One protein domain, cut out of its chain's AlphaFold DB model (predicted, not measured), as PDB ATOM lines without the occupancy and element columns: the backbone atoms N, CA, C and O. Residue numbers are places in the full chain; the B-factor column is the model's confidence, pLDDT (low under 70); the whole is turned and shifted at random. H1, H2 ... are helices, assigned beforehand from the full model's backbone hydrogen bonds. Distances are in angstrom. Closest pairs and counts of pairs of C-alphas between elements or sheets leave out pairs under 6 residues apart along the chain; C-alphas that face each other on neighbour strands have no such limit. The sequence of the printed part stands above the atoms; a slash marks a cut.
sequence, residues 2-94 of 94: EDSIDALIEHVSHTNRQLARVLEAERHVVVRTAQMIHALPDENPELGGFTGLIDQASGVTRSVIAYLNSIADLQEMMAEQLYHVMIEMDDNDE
ATOM      1  N   GLU A   2     -19.702 -37.475 -32.248       56.44
ATOM      2  CA  GLU A   2     -19.025 -36.328 -31.596       56.44
ATOM      3  C   GLU A   2     -19.969 -35.526 -30.666       56.44
ATOM      4  O   GLU A   2     -19.672 -35.357 -29.488       56.44
ATOM      5  N   ASP A   3     -21.184 -35.199 -31.129       65.00
ATOM      6  CA  ASP A   3     -22.202 -34.502 -30.316       65.00
ATOM      7  C   ASP A   3     -22.643 -35.262 -29.042       65.00
ATOM      8  O   ASP A   3     -23.051 -34.640 -28.061       65.00
ATOM      9  N   SER A   4     -22.596 -36.602 -29.045       65.38
ATOM     10  CA  SER A   4     -23.016 -37.422 -27.894       65.38
ATOM     11  C   SER A   4     -21.964 -37.394 -26.790       65.38
ATOM     12  O   SER A   4     -22.299 -37.205 -25.621       65.38
ATOM     13  N   ILE A   5     -20.688 -37.513 -27.171       69.88
ATOM     14  CA  ILE A   5     -19.553 -37.394 -26.252       69.88
ATOM     15  C   ILE A   5     -19.495 -35.979 -25.672       69.88
ATOM     16  O   ILE A   5     -19.338 -35.828 -24.460       69.88
ATOM     17  N   ASP A   6     -19.690 -34.949 -26.497       76.94
ATOM     18  CA  ASP A   6     -19.691 -33.557 -26.041       76.94
ATOM     19  C   ASP A   6     -20.799 -33.292 -25.009       76.94
ATOM     20  O   ASP A   6     -20.542 -32.691 -23.961       76.94
ATOM     21  N   ALA A   7     -22.011 -33.812 -25.240       75.69
ATOM     22  CA  ALA A   7     -23.117 -33.712 -24.286       75.69
ATOM     23  C   ALA A   7     -22.827 -34.451 -22.965       75.69
ATOM     24  O   ALA A   7     -23.174 -33.974 -21.878       75.69
ATOM     25  N   LEU A   8     -22.162 -35.606 -23.036       76.31
ATOM     26  CA  LEU A   8     -21.795 -36.404 -21.867       76.31
ATOM     27  C   LEU A   8     -20.690 -35.710 -21.051       76.31
ATOM     28  O   LEU A   8     -20.803 -35.587 -19.827       76.31
ATOM     29  N   ILE A   9     -19.675 -35.154 -21.720       77.56
ATOM     30  CA  ILE A   9     -18.621 -34.332 -21.106       77.56
ATOM     31  C   ILE A   9     -19.216 -33.079 -20.456       77.56
ATOM     32  O   ILE A   9     -18.824 -32.725 -19.340       77.56
ATOM     33  N   GLU A  10     -20.177 -32.417 -21.102       81.88
ATOM     34  CA  GLU A  10     -20.878 -31.270 -20.525       81.88
ATOM     35  C   GLU A  10     -21.605 -31.663 -19.229       81.88
ATOM     36  O   GLU A  10     -21.486 -30.972 -18.208       81.88
ATOM     37  N   HIS A  11     -22.281 -32.816 -19.223       76.69
ATOM     38  CA  HIS A  11     -22.984 -33.311 -18.044       76.69
ATOM     39  C   HIS A  11     -22.024 -33.680 -16.899       76.69
ATOM     40  O   HIS A  11     -22.247 -33.286 -15.752       76.69
ATOM     41  N   VAL A  12     -20.902 -34.340 -17.202       78.94
ATOM     42  CA  VAL A  12     -19.826 -34.644 -16.237       78.94
ATOM     43  C   VAL A  12     -19.192 -33.379 -15.677       78.94
ATOM     44  O   VAL A  12     -18.993 -33.262 -14.467       78.94
ATOM     45  N   SER A  13     -18.932 -32.386 -16.525       81.19
ATOM     46  CA  SER A  13     -18.411 -31.089 -16.098       81.19
ATOM     47  C   SER A  13     -19.380 -30.379 -15.148       81.19
ATOM     48  O   SER A  13     -18.969 -29.828 -14.120       81.19
ATOM     49  N   HIS A  14     -20.680 -30.425 -15.453       80.62
ATOM     50  CA  HIS A  14     -21.713 -29.855 -14.596       80.62
ATOM     51  C   HIS A  14     -21.789 -30.572 -13.243       80.62
ATOM     52  O   HIS A  14     -21.755 -29.901 -12.208       80.62
ATOM     53  N   THR A  15     -21.827 -31.907 -13.227       77.81
ATOM     54  CA  THR A  15     -21.868 -32.695 -11.987       77.81
ATOM     55  C   THR A  15     -20.620 -32.468 -11.138       77.81
ATOM     56  O   THR A  15     -20.747 -32.139  -9.959       77.81
ATOM     57  N   ASN A  16     -19.421 -32.479 -11.726       81.06
ATOM     58  CA  ASN A  16     -18.175 -32.160 -11.016       81.06
ATOM     59  C   ASN A  16     -18.191 -30.760 -10.387       81.06
ATOM     60  O   ASN A  16     -17.692 -30.556  -9.280       81.06
ATOM     61  N   ARG A  17     -18.812 -29.778 -11.050       82.38
ATOM     62  CA  ARG A  17     -18.976 -28.432 -10.487       82.38
ATOM     63  C   ARG A  17     -19.954 -28.406  -9.310       82.38
ATOM     64  O   ARG A  17     -19.809 -27.557  -8.433       82.38
ATOM     65  N   GLN A  18     -20.953 -29.286  -9.279       79.19
ATOM     66  CA  GLN A  18     -21.825 -29.444  -8.110       79.19
ATOM     67  C   GLN A  18     -21.088 -30.151  -6.965       79.19
ATOM     68  O   GLN A  18     -21.138 -29.662  -5.840       79.19
ATOM     69  N   LEU A  19     -20.306 -31.199  -7.254       81.06
ATOM     70  CA  LEU A  19     -19.450 -31.874  -6.267       81.06
ATOM     71  C   LEU A  19     -18.486 -30.898  -5.583       81.06
ATOM     72  O   LEU A  19     -18.399 -30.859  -4.358       81.06
ATOM     73  N   ALA A  20     -17.821 -30.044  -6.365       82.94
ATOM     74  CA  ALA A  20     -16.933 -29.017  -5.828       82.94
ATOM     75  C   ALA A  20     -17.657 -28.062  -4.859       82.94
ATOM     76  O   ALA A  20     -17.083 -27.671  -3.844       82.94
ATOM     77  N   ARG A  21     -18.925 -27.715  -5.124       80.12
ATOM     78  CA  ARG A  21     -19.730 -26.875  -4.218       80.12
ATOM     79  C   ARG A  21     -20.112 -27.595  -2.927       80.12
ATOM     80  O   ARG A  21     -20.133 -26.954  -1.880       80.12
ATOM     81  N   VAL A  22     -20.399 -28.894  -2.988       82.69
ATOM     82  CA  VAL A  22     -20.683 -29.701  -1.790       82.69
ATOM     83  C   VAL A  22     -19.444 -29.769  -0.896       82.69
ATOM     84  O   VAL A  22     -19.527 -29.463   0.289       82.69
ATOM     85  N   LEU A  23     -18.275 -30.059  -1.474       82.25
ATOM     86  CA  LEU A  23     -17.003 -30.090  -0.740       82.25
ATOM     87  C   LEU A  23     -16.644 -28.725  -0.128       82.25
ATOM     88  O   LEU A  23     -16.136 -28.649   0.991       82.25
ATOM     89  N   GLU A  24     -16.935 -27.636  -0.838       81.88
ATOM     90  CA  GLU A  24     -16.768 -26.274  -0.330       81.88
ATOM     91  C   GLU A  24     -17.654 -26.008   0.897       81.88
ATOM     92  O   GLU A  24     -17.188 -25.468   1.904       81.88
ATOM     93  N   ALA A  25     -18.926 -26.410   0.831       80.94
ATOM     94  CA  ALA A  25     -19.866 -26.279   1.939       80.94
ATOM     95  C   ALA A  25     -19.419 -27.100   3.159       80.94
ATOM     96  O   ALA A  25     -19.410 -26.572   4.273       80.94
ATOM     97  N   GLU A  26     -18.954 -28.333   2.949       81.50
ATOM     98  CA  GLU A  26     -18.378 -29.179   4.001       81.50
ATOM     99  C   GLU A  26     -17.196 -28.502   4.695       81.50
ATOM    100  O   GLU A  26     -17.135 -28.429   5.925       81.50
ATOM    101  N   ARG A  27     -16.288 -27.890   3.925       80.50
ATOM    102  CA  ARG A  27     -15.175 -27.130   4.503       80.50
ATOM    103  C   ARG A  27     -15.674 -26.016   5.427       80.50
ATOM    104  O   ARG A  27     -15.106 -25.806   6.500       80.50
ATOM    105  N   HIS A  28     -16.730 -25.299   5.042       79.38
ATOM    106  CA  HIS A  28     -17.323 -24.259   5.888       79.38
ATOM    107  C   HIS A  28     -17.946 -24.822   7.172       79.38
ATOM    108  O   HIS A  28     -17.769 -24.221   8.236       79.38
ATOM    109  N   VAL A  29     -18.612 -25.977   7.101       83.00
ATOM    110  CA  VAL A  29     -19.159 -26.674   8.278       83.00
ATOM    111  C   VAL A  29     -18.035 -27.077   9.229       83.00
ATOM    112  O   VAL A  29     -18.092 -26.745  10.414       83.00
ATOM    113  N   VAL A  30     -16.968 -27.702   8.728       81.88
ATOM    114  CA  VAL A  30     -15.819 -28.125   9.547       81.88
ATOM    115  C   VAL A  30     -15.170 -26.935  10.255       81.88
ATOM    116  O   VAL A  30     -14.974 -26.975  11.471       81.88
ATOM    117  N   VAL A  31     -14.906 -25.840   9.533       83.62
ATOM    118  CA  VAL A  31     -14.332 -24.614  10.117       83.62
ATOM    119  C   VAL A  31     -15.238 -24.052  11.212       83.62
ATOM    120  O   VAL A  31     -14.759 -23.702  12.292       83.62
ATOM    121  N   ARG A  32     -16.553 -23.997  10.973       77.44
ATOM    122  CA  ARG A  32     -17.509 -23.507  11.970       77.44
ATOM    123  C   ARG A  32     -17.547 -24.403  13.206       77.44
ATOM    124  O   ARG A  32     -17.627 -23.894  14.321       77.44
ATOM    125  N   THR A  33     -17.463 -25.715  13.022       78.38
ATOM    126  CA  THR A  33     -17.485 -26.682  14.125       78.38
ATOM    127  C   THR A  33     -16.225 -26.574  14.980       78.38
ATOM    128  O   THR A  33     -16.323 -26.523  16.202       78.38
ATOM    129  N   ALA A  34     -15.054 -26.414  14.357       80.50
ATOM    130  CA  ALA A  34     -13.803 -26.155  15.066       80.50
ATOM    131  C   ALA A  34     -13.853 -24.844  15.874       80.50
ATOM    132  O   ALA A  34     -13.429 -24.809  17.026       80.50
ATOM    133  N   GLN A  35     -14.432 -23.780  15.305       80.06
ATOM    134  CA  GLN A  35     -14.645 -22.516  16.022       80.06
ATOM    135  C   GLN A  35     -15.584 -22.675  17.224       80.06
ATOM    136  O   GLN A  35     -15.330 -22.079  18.265       80.06
ATOM    137  N   MET A  36     -16.655 -23.467  17.098       77.88
ATOM    138  CA  MET A  36     -17.567 -23.742  18.214       77.88
ATOM    139  C   MET A  36     -16.870 -24.514  19.332       77.88
ATOM    140  O   MET A  36     -17.024 -24.142  20.487       77.88
ATOM    141  N   ILE A  37     -16.067 -25.530  18.997       80.19
ATOM    142  CA  ILE A  37     -15.280 -26.286  19.983       80.19
ATOM    143  C   ILE A  37     -14.315 -25.357  20.724       80.19
ATOM    144  O   ILE A  37     -14.263 -25.392  21.945       80.19
ATOM    145  N   HIS A  38     -13.608 -24.478  20.008       78.88
ATOM    146  CA  HIS A  38     -12.721 -23.488  20.631       78.88
ATOM    147  C   HIS A  38     -13.444 -22.435  21.480       78.88
ATOM    148  O   HIS A  38     -12.806 -21.783  22.300       78.88
ATOM    149  N   ALA A  39     -14.744 -22.233  21.269       79.00
ATOM    150  CA  ALA A  39     -15.559 -21.313  22.052       79.00
ATOM    151  C   ALA A  39     -16.220 -21.983  23.270       79.00
ATOM    152  O   ALA A  39     -16.845 -21.284  24.068       79.00
ATOM    153  N   LEU A  40     -16.115 -23.310  23.413       75.69
ATOM    154  CA  LEU A  40     -16.601 -24.003  24.601       75.69
ATOM    155  C   LEU A  40     -15.673 -23.693  25.786       75.69
ATOM    156  O   LEU A  40     -14.455 -23.744  25.630       75.69
ATOM    157  N   PRO A  41     -16.224 -23.365  26.965       78.31
ATOM    158  CA  PRO A  41     -15.415 -23.121  28.150       78.31
ATOM    159  C   PRO A  41     -14.746 -24.421  28.619       78.31
ATOM    160  O   PRO A  41     -15.398 -25.463  28.705       78.31
ATOM    161  N   ASP A  42     -13.457 -24.335  28.959       75.38
ATOM    162  CA  ASP A  42     -12.663 -25.473  29.449       75.38
ATOM    163  C   ASP A  42     -13.177 -26.013  30.801       75.38
ATOM    164  O   ASP A  42     -12.997 -27.189  31.120       75.38
ATOM    165  N   GLU A  43     -13.856 -25.172  31.590       75.75
ATOM    166  CA  GLU A  43     -14.416 -25.510  32.903       75.75
ATOM    167  C   GLU A  43     -15.911 -25.149  32.983       75.75
ATOM    168  O   GLU A  43     -16.328 -24.078  32.546       75.75
ATOM    169  N   ASN A  44     -16.722 -26.038  33.576       66.81
ATOM    170  CA  ASN A  44     -18.189 -25.927  33.685       66.81
ATOM    171  C   ASN A  44     -18.915 -25.601  32.361       66.81
ATOM    172  O   ASN A  44     -19.647 -24.611  32.280       66.81
ATOM    173  N   PRO A  45     -18.794 -26.445  31.320       71.81
ATOM    174  CA  PRO A  45     -19.642 -26.302  30.148       71.81
ATOM    175  C   PRO A  45     -21.110 -26.503  30.564       71.81
ATOM    176  O   PRO A  45     -21.490 -27.555  31.083       71.81
ATOM    177  N   GLU A  46     -21.945 -25.477  30.371       70.06
ATOM    178  CA  GLU A  46     -23.387 -25.527  30.648       70.06
ATOM    179  C   GLU A  46     -24.100 -26.414  29.611       70.06
ATOM    180  O   GLU A  46     -24.786 -25.947  28.706       70.06
ATOM    181  N   LEU A  47     -23.935 -27.732  29.738       73.69
ATOM    182  CA  LEU A  47     -24.516 -28.742  28.843       73.69
ATOM    183  C   LEU A  47     -25.887 -29.237  29.329       73.69
ATOM    184  O   LEU A  47     -26.339 -30.308  28.942       73.69
ATOM    185  N   GLY A  48     -26.549 -28.495  30.225       76.56
ATOM    186  CA  GLY A  48     -27.864 -28.871  30.763       76.56
ATOM    187  C   GLY A  48     -27.852 -30.106  31.679       76.56
ATOM    188  O   GLY A  48     -28.874 -30.773  31.832       76.56
ATOM    189  N   GLY A  49     -26.705 -30.430  32.289       82.88
ATOM    190  CA  GLY A  49     -26.539 -31.612  33.141       82.88
ATOM    191  C   GLY A  49     -26.512 -32.928  32.351       82.88
ATOM    192  O   GLY A  49     -26.260 -32.947  31.151       82.88
ATOM    193  N   PHE A  50     -26.763 -34.054  33.026       82.31
ATOM    194  CA  PHE A  50     -26.669 -35.388  32.413       82.31
ATOM    195  C   PHE A  50     -27.638 -35.588  31.236       82.31
ATOM    196  O   PHE A  50     -27.259 -36.153  30.213       82.31
ATOM    197  N   THR A  51     -28.874 -35.096  31.360       85.25
ATOM    198  CA  THR A  51     -29.888 -35.208  30.301       85.25
ATOM    199  C   THR A  51     -29.493 -34.409  29.063       85.25
ATOM    200  O   THR A  51     -29.503 -34.957  27.965       85.25
ATOM    201  N   GLY A  52     -29.067 -33.152  29.234       85.00
ATOM    202  CA  GLY A  52     -28.632 -32.328  28.104       85.00
ATOM    203  C   GLY A  52     -27.380 -32.878  27.413       85.00
ATOM    204  O   GLY A  52     -27.296 -32.840  26.186       85.00
ATOM    205  N   LEU A  53     -26.469 -33.504  28.169       83.69
ATOM    206  CA  LEU A  53     -25.312 -34.209  27.612       83.69
ATOM    207  C   LEU A  53     -25.729 -35.385  26.712       83.69
ATOM    208  O   LEU A  53     -25.201 -35.534  25.609       83.69
ATOM    209  N   ILE A  54     -26.681 -36.213  27.161       87.00
ATOM    210  CA  ILE A  54     -27.218 -37.327  26.363       87.00
ATOM    211  C   ILE A  54     -27.909 -36.809  25.101       87.00
ATOM    212  O   ILE A  54     -27.679 -37.348  24.014       87.00
ATOM    213  N   ASP A  55     -28.723 -35.763  25.225       84.62
ATOM    214  CA  ASP A  55     -29.451 -35.187  24.095       84.62
ATOM    215  C   ASP A  55     -28.489 -34.622  23.043       84.62
ATOM    216  O   ASP A  55     -28.657 -34.871  21.846       84.62
ATOM    217  N   GLN A  56     -27.426 -33.934  23.470       82.62
ATOM    218  CA  GLN A  56     -26.396 -33.431  22.561       82.62
ATOM    219  C   GLN A  56     -25.571 -34.551  21.929       82.62
ATOM    220  O   GLN A  56     -25.355 -34.519  20.717       82.62
ATOM    221  N   ALA A  57     -25.170 -35.574  22.686       83.12
ATOM    222  CA  ALA A  57     -24.467 -36.731  22.133       83.12
ATOM    223  C   ALA A  57     -25.320 -37.475  21.085       83.12
ATOM    224  O   ALA A  57     -24.824 -37.858  20.021       83.12
ATOM    225  N   SER A  58     -26.621 -37.626  21.346       84.88
ATOM    226  CA  SER A  58     -27.593 -38.189  20.403       84.88
ATOM    227  C   SER A  58     -27.747 -37.318  19.151       84.88
ATOM    228  O   SER A  58     -27.750 -37.831  18.030       84.88
ATOM    229  N   GLY A  59     -27.800 -35.993  19.325       84.62
ATOM    230  CA  GLY A  59     -27.823 -35.023  18.231       84.62
ATOM    231  C   GLY A  59     -26.600 -35.143  17.322       84.62
ATOM    232  O   GLY A  59     -26.757 -35.319  16.116       84.62
ATOM    233  N   VAL A  60     -25.395 -35.150  17.900       83.12
ATOM    234  CA  VAL A  60     -24.134 -35.343  17.160       83.12
ATOM    235  C   VAL A  60     -24.146 -36.669  16.405       83.12
ATOM    236  O   VAL A  60     -23.860 -36.699  15.211       83.12
ATOM    237  N   THR A  61     -24.537 -37.757  17.068       76.62
ATOM    238  CA  THR A  61     -24.608 -39.087  16.446       76.62
ATOM    239  C   THR A  61     -25.549 -39.085  15.238       76.62
ATOM    240  O   THR A  61     -25.202 -39.600  14.177       76.62
ATOM    241  N   ARG A  62     -26.722 -38.450  15.358       81.56
ATOM    242  CA  ARG A  62     -27.684 -38.316  14.257       81.56
ATOM    243  C   ARG A  62     -27.121 -37.499  13.097       81.56
ATOM    244  O   ARG A  62     -27.306 -37.890  11.948       81.56
ATOM    245  N   SER A  63     -26.436 -36.395  13.386       76.56
ATOM    246  CA  SER A  63     -25.784 -35.575  12.362       76.56
ATOM    247  C   SER A  63     -24.696 -36.351  11.618       76.56
ATOM    248  O   SER A  63     -24.646 -36.279  10.394       76.56
ATOM    249  N   VAL A  64     -23.881 -37.148  12.322       77.56
ATOM    250  CA  VAL A  64     -22.862 -38.012  11.698       77.56
ATOM    251  C   VAL A  64     -23.506 -39.058  10.786       77.56
ATOM    252  O   VAL A  64     -23.053 -39.241   9.661       77.56
ATOM    253  N   ILE A  65     -24.585 -39.712  11.231       81.06
ATOM    254  CA  ILE A  65     -25.320 -40.681  10.402       81.06
ATOM    255  C   ILE A  65     -25.865 -40.011   9.135       81.06
ATOM    256  O   ILE A  65     -25.686 -40.537   8.039       81.06
ATOM    257  N   ALA A  66     -26.500 -38.844   9.267       79.69
ATOM    258  CA  ALA A  66     -27.036 -38.109   8.123       79.69
ATOM    259  C   ALA A  66     -25.937 -37.725   7.119       79.69
ATOM    260  O   ALA A  66     -26.131 -37.871   5.914       79.69
ATOM    261  N   TYR A  67     -24.772 -37.302   7.614       77.62
ATOM    262  CA  TYR A  67     -23.621 -36.987   6.776       77.62
ATOM    263  C   TYR A  67     -23.102 -38.214   6.016       77.62
ATOM    264  O   TYR A  67     -22.940 -38.162   4.798       77.62
ATOM    265  N   LEU A  68     -22.909 -39.344   6.703       77.25
ATOM    266  CA  LEU A  68     -22.462 -40.583   6.064       77.25
ATOM    267  C   LEU A  68     -23.439 -41.060   4.982       77.25
ATOM    268  O   LEU A  68     -22.994 -41.491   3.922       77.25
ATOM    269  N   ASN A  69     -24.749 -40.919   5.209       80.88
ATOM    270  CA  ASN A  69     -25.751 -41.234   4.188       80.88
ATOM    271  C   ASN A  69     -25.620 -40.316   2.967       80.88
ATOM    272  O   ASN A  69     -25.604 -40.804   1.846       80.88
ATOM    273  N   SER A  70     -25.435 -39.009   3.172       79.25
ATOM    274  CA  SER A  70     -25.256 -38.073   2.052       79.25
ATOM    275  C   SER A  70     -24.000 -38.357   1.219       79.25
ATOM    276  O   SER A  70     -24.008 -38.145   0.010       79.25
ATOM    277  N   ILE A  71     -22.933 -38.877   1.840       80.44
ATOM    278  CA  ILE A  71     -21.745 -39.352   1.115       80.44
ATOM    279  C   ILE A  71     -22.076 -40.606   0.309       80.44
ATOM    280  O   ILE A  71     -21.610 -40.724  -0.820       80.44
ATOM    281  N   ALA A  72     -22.841 -41.543   0.873       82.00
ATOM    282  CA  ALA A  72     -23.228 -42.755   0.158       82.00
ATOM    283  C   ALA A  72     -24.046 -42.412  -1.099       82.00
ATOM    284  O   ALA A  72     -23.694 -42.870  -2.184       82.00
ATOM    285  N   ASP A  73     -25.033 -41.520  -0.974       83.38
ATOM    286  CA  ASP A  73     -25.834 -41.030  -2.105       83.38
ATOM    287  C   ASP A  73     -24.944 -40.368  -3.175       83.38
ATOM    288  O   ASP A  73     -25.098 -40.585  -4.377       83.38
ATOM    289  N   LEU A  74     -23.951 -39.582  -2.738       81.38
ATOM    290  CA  LEU A  74     -22.981 -38.950  -3.628       81.38
ATOM    291  C   LEU A  74     -22.147 -39.978  -4.400       81.38
ATOM    292  O   LEU A  74     -21.912 -39.824  -5.598       81.38
ATOM    293  N   GLN A  75     -21.672 -41.009  -3.702       81.62
ATOM    294  CA  GLN A  75     -20.859 -42.075  -4.280       81.62
ATOM    295  C   GLN A  75     -21.652 -42.890  -5.302       81.62
ATOM    296  O   GLN A  75     -21.105 -43.221  -6.353       81.62
ATOM    297  N   GLU A  76     -22.925 -43.171  -5.025       85.81
ATOM    298  CA  GLU A  76     -23.823 -43.857  -5.955       85.81
ATOM    299  C   GLU A  76     -24.019 -43.041  -7.238       85.81
ATOM    300  O   GLU A  76     -23.754 -43.543  -8.330       85.81
ATOM    301  N   MET A  77     -24.326 -41.745  -7.115       85.75
ATOM    302  CA  MET A  77     -24.438 -40.849  -8.273       85.75
ATOM    303  C   MET A  77     -23.151 -40.791  -9.111       85.75
ATOM    304  O   MET A  77     -23.199 -40.779 -10.341       85.75
ATOM    305  N   MET A  78     -21.983 -40.741  -8.461       80.50
ATOM    306  CA  MET A  78     -20.696 -40.744  -9.165       80.50
ATOM    307  C   MET A  78     -20.450 -42.062  -9.906       80.50
ATOM    308  O   MET A  78     -19.914 -42.048 -11.015       80.50
ATOM    309  N   ALA A  79     -20.830 -43.193  -9.310       83.81
ATOM    310  CA  ALA A  79     -20.684 -44.506  -9.925       83.81
ATOM    311  C   ALA A  79     -21.584 -44.659 -11.159       83.81
ATOM    312  O   ALA A  79     -21.100 -45.101 -12.200       83.81
ATOM    313  N   GLU A  80     -22.850 -44.237 -11.081       84.19
ATOM    314  CA  GLU A  80     -23.770 -44.223 -12.231       84.19
ATOM    315  C   GLU A  80     -23.222 -43.367 -13.374       84.19
ATOM    316  O   GLU A  80     -23.202 -43.782 -14.534       84.19
ATOM    317  N   GLN A  81     -22.710 -42.181 -13.048       79.38
ATOM    318  CA  GLN A  81     -22.132 -41.298 -14.048       79.38
ATOM    319  C   GLN A  81     -20.897 -41.911 -14.720       79.38
ATOM    320  O   GLN A  81     -20.787 -41.867 -15.945       79.38
ATOM    321  N   LEU A  82     -19.982 -42.499 -13.946       79.75
ATOM    322  CA  LEU A  82     -18.806 -43.183 -14.490       79.75
ATOM    323  C   LEU A  82     -19.194 -44.380 -15.362       79.75
ATOM    324  O   LEU A  82     -18.579 -44.589 -16.403       79.75
ATOM    325  N   TYR A  83     -20.224 -45.131 -14.974       83.94
ATOM    326  CA  TYR A  83     -20.734 -46.251 -15.760       83.94
ATOM    327  C   TYR A  83     -21.205 -45.807 -17.151       83.94
ATOM    328  O   TYR A  83     -20.805 -46.402 -18.150       83.94
ATOM    329  N   HIS A  84     -21.982 -44.724 -17.231       80.75
ATOM    330  CA  HIS A  84     -22.432 -44.178 -18.513       80.75
ATOM    331  C   HIS A  84     -21.279 -43.675 -19.387       80.75
ATOM    332  O   HIS A  84     -21.287 -43.916 -20.590       80.75
ATOM    333  N   VAL A  85     -20.270 -43.028 -18.791       80.19
ATOM    334  CA  VAL A  85     -19.053 -42.627 -19.515       80.19
ATOM    335  C   VAL A  85     -18.336 -43.854 -20.086       80.19
ATOM    336  O   VAL A  85     -17.926 -43.832 -21.241       80.19
ATOM    337  N   MET A  86     -18.178 -44.919 -19.290       80.50
ATOM    338  CA  MET A  86     -17.465 -46.123 -19.722       80.50
ATOM    339  C   MET A  86     -18.167 -46.844 -20.876       80.50
ATOM    340  O   MET A  86     -17.474 -47.282 -21.786       80.50
ATOM    341  N   ILE A  87     -19.503 -46.934 -20.866       82.88
ATOM    342  CA  ILE A  87     -20.262 -47.515 -21.990       82.88
ATOM    343  C   ILE A  87     -20.027 -46.716 -23.273       82.88
ATOM    344  O   ILE A  87     -19.683 -47.295 -24.294       82.88
ATOM    345  N   GLU A  88     -20.173 -45.390 -23.218       76.94
ATOM    346  CA  GLU A  88     -20.050 -44.550 -24.417       76.94
ATOM    347  C   GLU A  88     -18.618 -44.555 -24.991       76.94
ATOM    348  O   GLU A  88     -18.426 -44.361 -26.191       76.94
ATOM    349  N   MET A  89     -17.600 -44.769 -24.146       75.00
ATOM    350  CA  MET A  89     -16.215 -44.940 -24.594       75.00
ATOM    351  C   MET A  89     -15.985 -46.287 -25.290       75.00
ATOM    352  O   MET A  89     -15.299 -46.310 -26.304       75.00
ATOM    353  N   ASP A  90     -16.561 -47.376 -24.773       79.31
ATOM    354  CA  ASP A  90     -16.447 -48.722 -25.362       79.31
ATOM    355  C   ASP A  90     -17.149 -48.781 -26.735       79.31
ATOM    356  O   ASP A  90     -16.585 -49.280 -27.703       79.31
ATOM    357  N   ASP A  91     -18.321 -48.144 -26.856       67.38
ATOM    358  CA  ASP A  91     -19.074 -48.024 -28.115       67.38
ATOM    359  C   ASP A  91     -18.371 -47.147 -29.182       67.38
ATOM    360  O   ASP A  91     -18.746 -47.196 -30.354       67.38
ATOM    361  N   ASN A  92     -17.378 -46.323 -28.811       58.50
ATOM    362  CA  ASN A  92     -16.582 -45.520 -29.759       58.50
ATOM    363  C   ASN A  92     -15.295 -46.219 -30.236       58.50
ATOM    364  O   ASN A  92     -14.683 -45.742 -31.195       58.50
ATOM    365  N   ASP A  93     -14.871 -47.296 -29.569       53.91
ATOM    366  CA  ASP A  93     -13.669 -48.061 -29.926       53.91
ATOM    367  C   ASP A  93     -13.963 -49.224 -30.918       53.91
ATOM    368  O   ASP A  93     -13.014 -49.804 -31.462       53.91
ATOM    369  N   GLU A  94     -15.242 -49.534 -31.209       44.75
ATOM    370  CA  GLU A  94     -15.712 -50.412 -32.315       44.75
ATOM    371  C   GLU A  94     -16.029 -49.649 -33.620       44.75
ATOM    372  O   GLU A  94     -15.660 -50.171 -34.705       44.75
TER     373      GLU A  94
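This is residues 2 to 94 of the 94 residues of an uncharacterized protein of Paenibacillus curdlanolyticus (UniProt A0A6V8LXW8). A long helical hairpin makes a narrow rod: helix H1 runs along most of it, the chain turns at residues 40 to 48, and the longer helix H2 folds back beside it, the two touching through residues 5 to 12 of H1 and 81 to 88 of H2 alone, toward the ends away from the turn. The printed part has 93 residues with two named helices, H1 then H2, and no named strand, and the class is all helix. The whole is extended, with a radius of gyration of the C-alphas of 21.3 A and spans of 70 by 21 by 14 A.

Look first at H1, residues 2 to 39, then at H2, residues 49 to 93; the two form a helical hairpin over a short link. They run opposite ways at a shallow tilt of 17 degrees. They only just touch, with 3 pairs of C-alphas within 8 A, through residues 5 to 12 of H1 and 81 to 88 of H2 alone; the closest C-alphas, those of Leu 8 and Val 85, are 7.2 A apart. In H1 and H2 every O i to N i+4 pair is within hydrogen-bond range.

Find C-alpha 2 at (-19.025, -36.328, -31.596); from there H1 runs 55.8 A to C-alpha 39. H2 starts at C-alpha 49, (-26.539, -31.612, 33.141), and runs 66.4 A to C-alpha 93 at (-13.669, -48.061, -29.926).

The C-alphas farthest apart, those of Asn 44 and Glu 94, are 70.4 A apart. The printed part has no cut. Look for pLDDT under 70 at residues 2 to 5, 44 and 91 to 94.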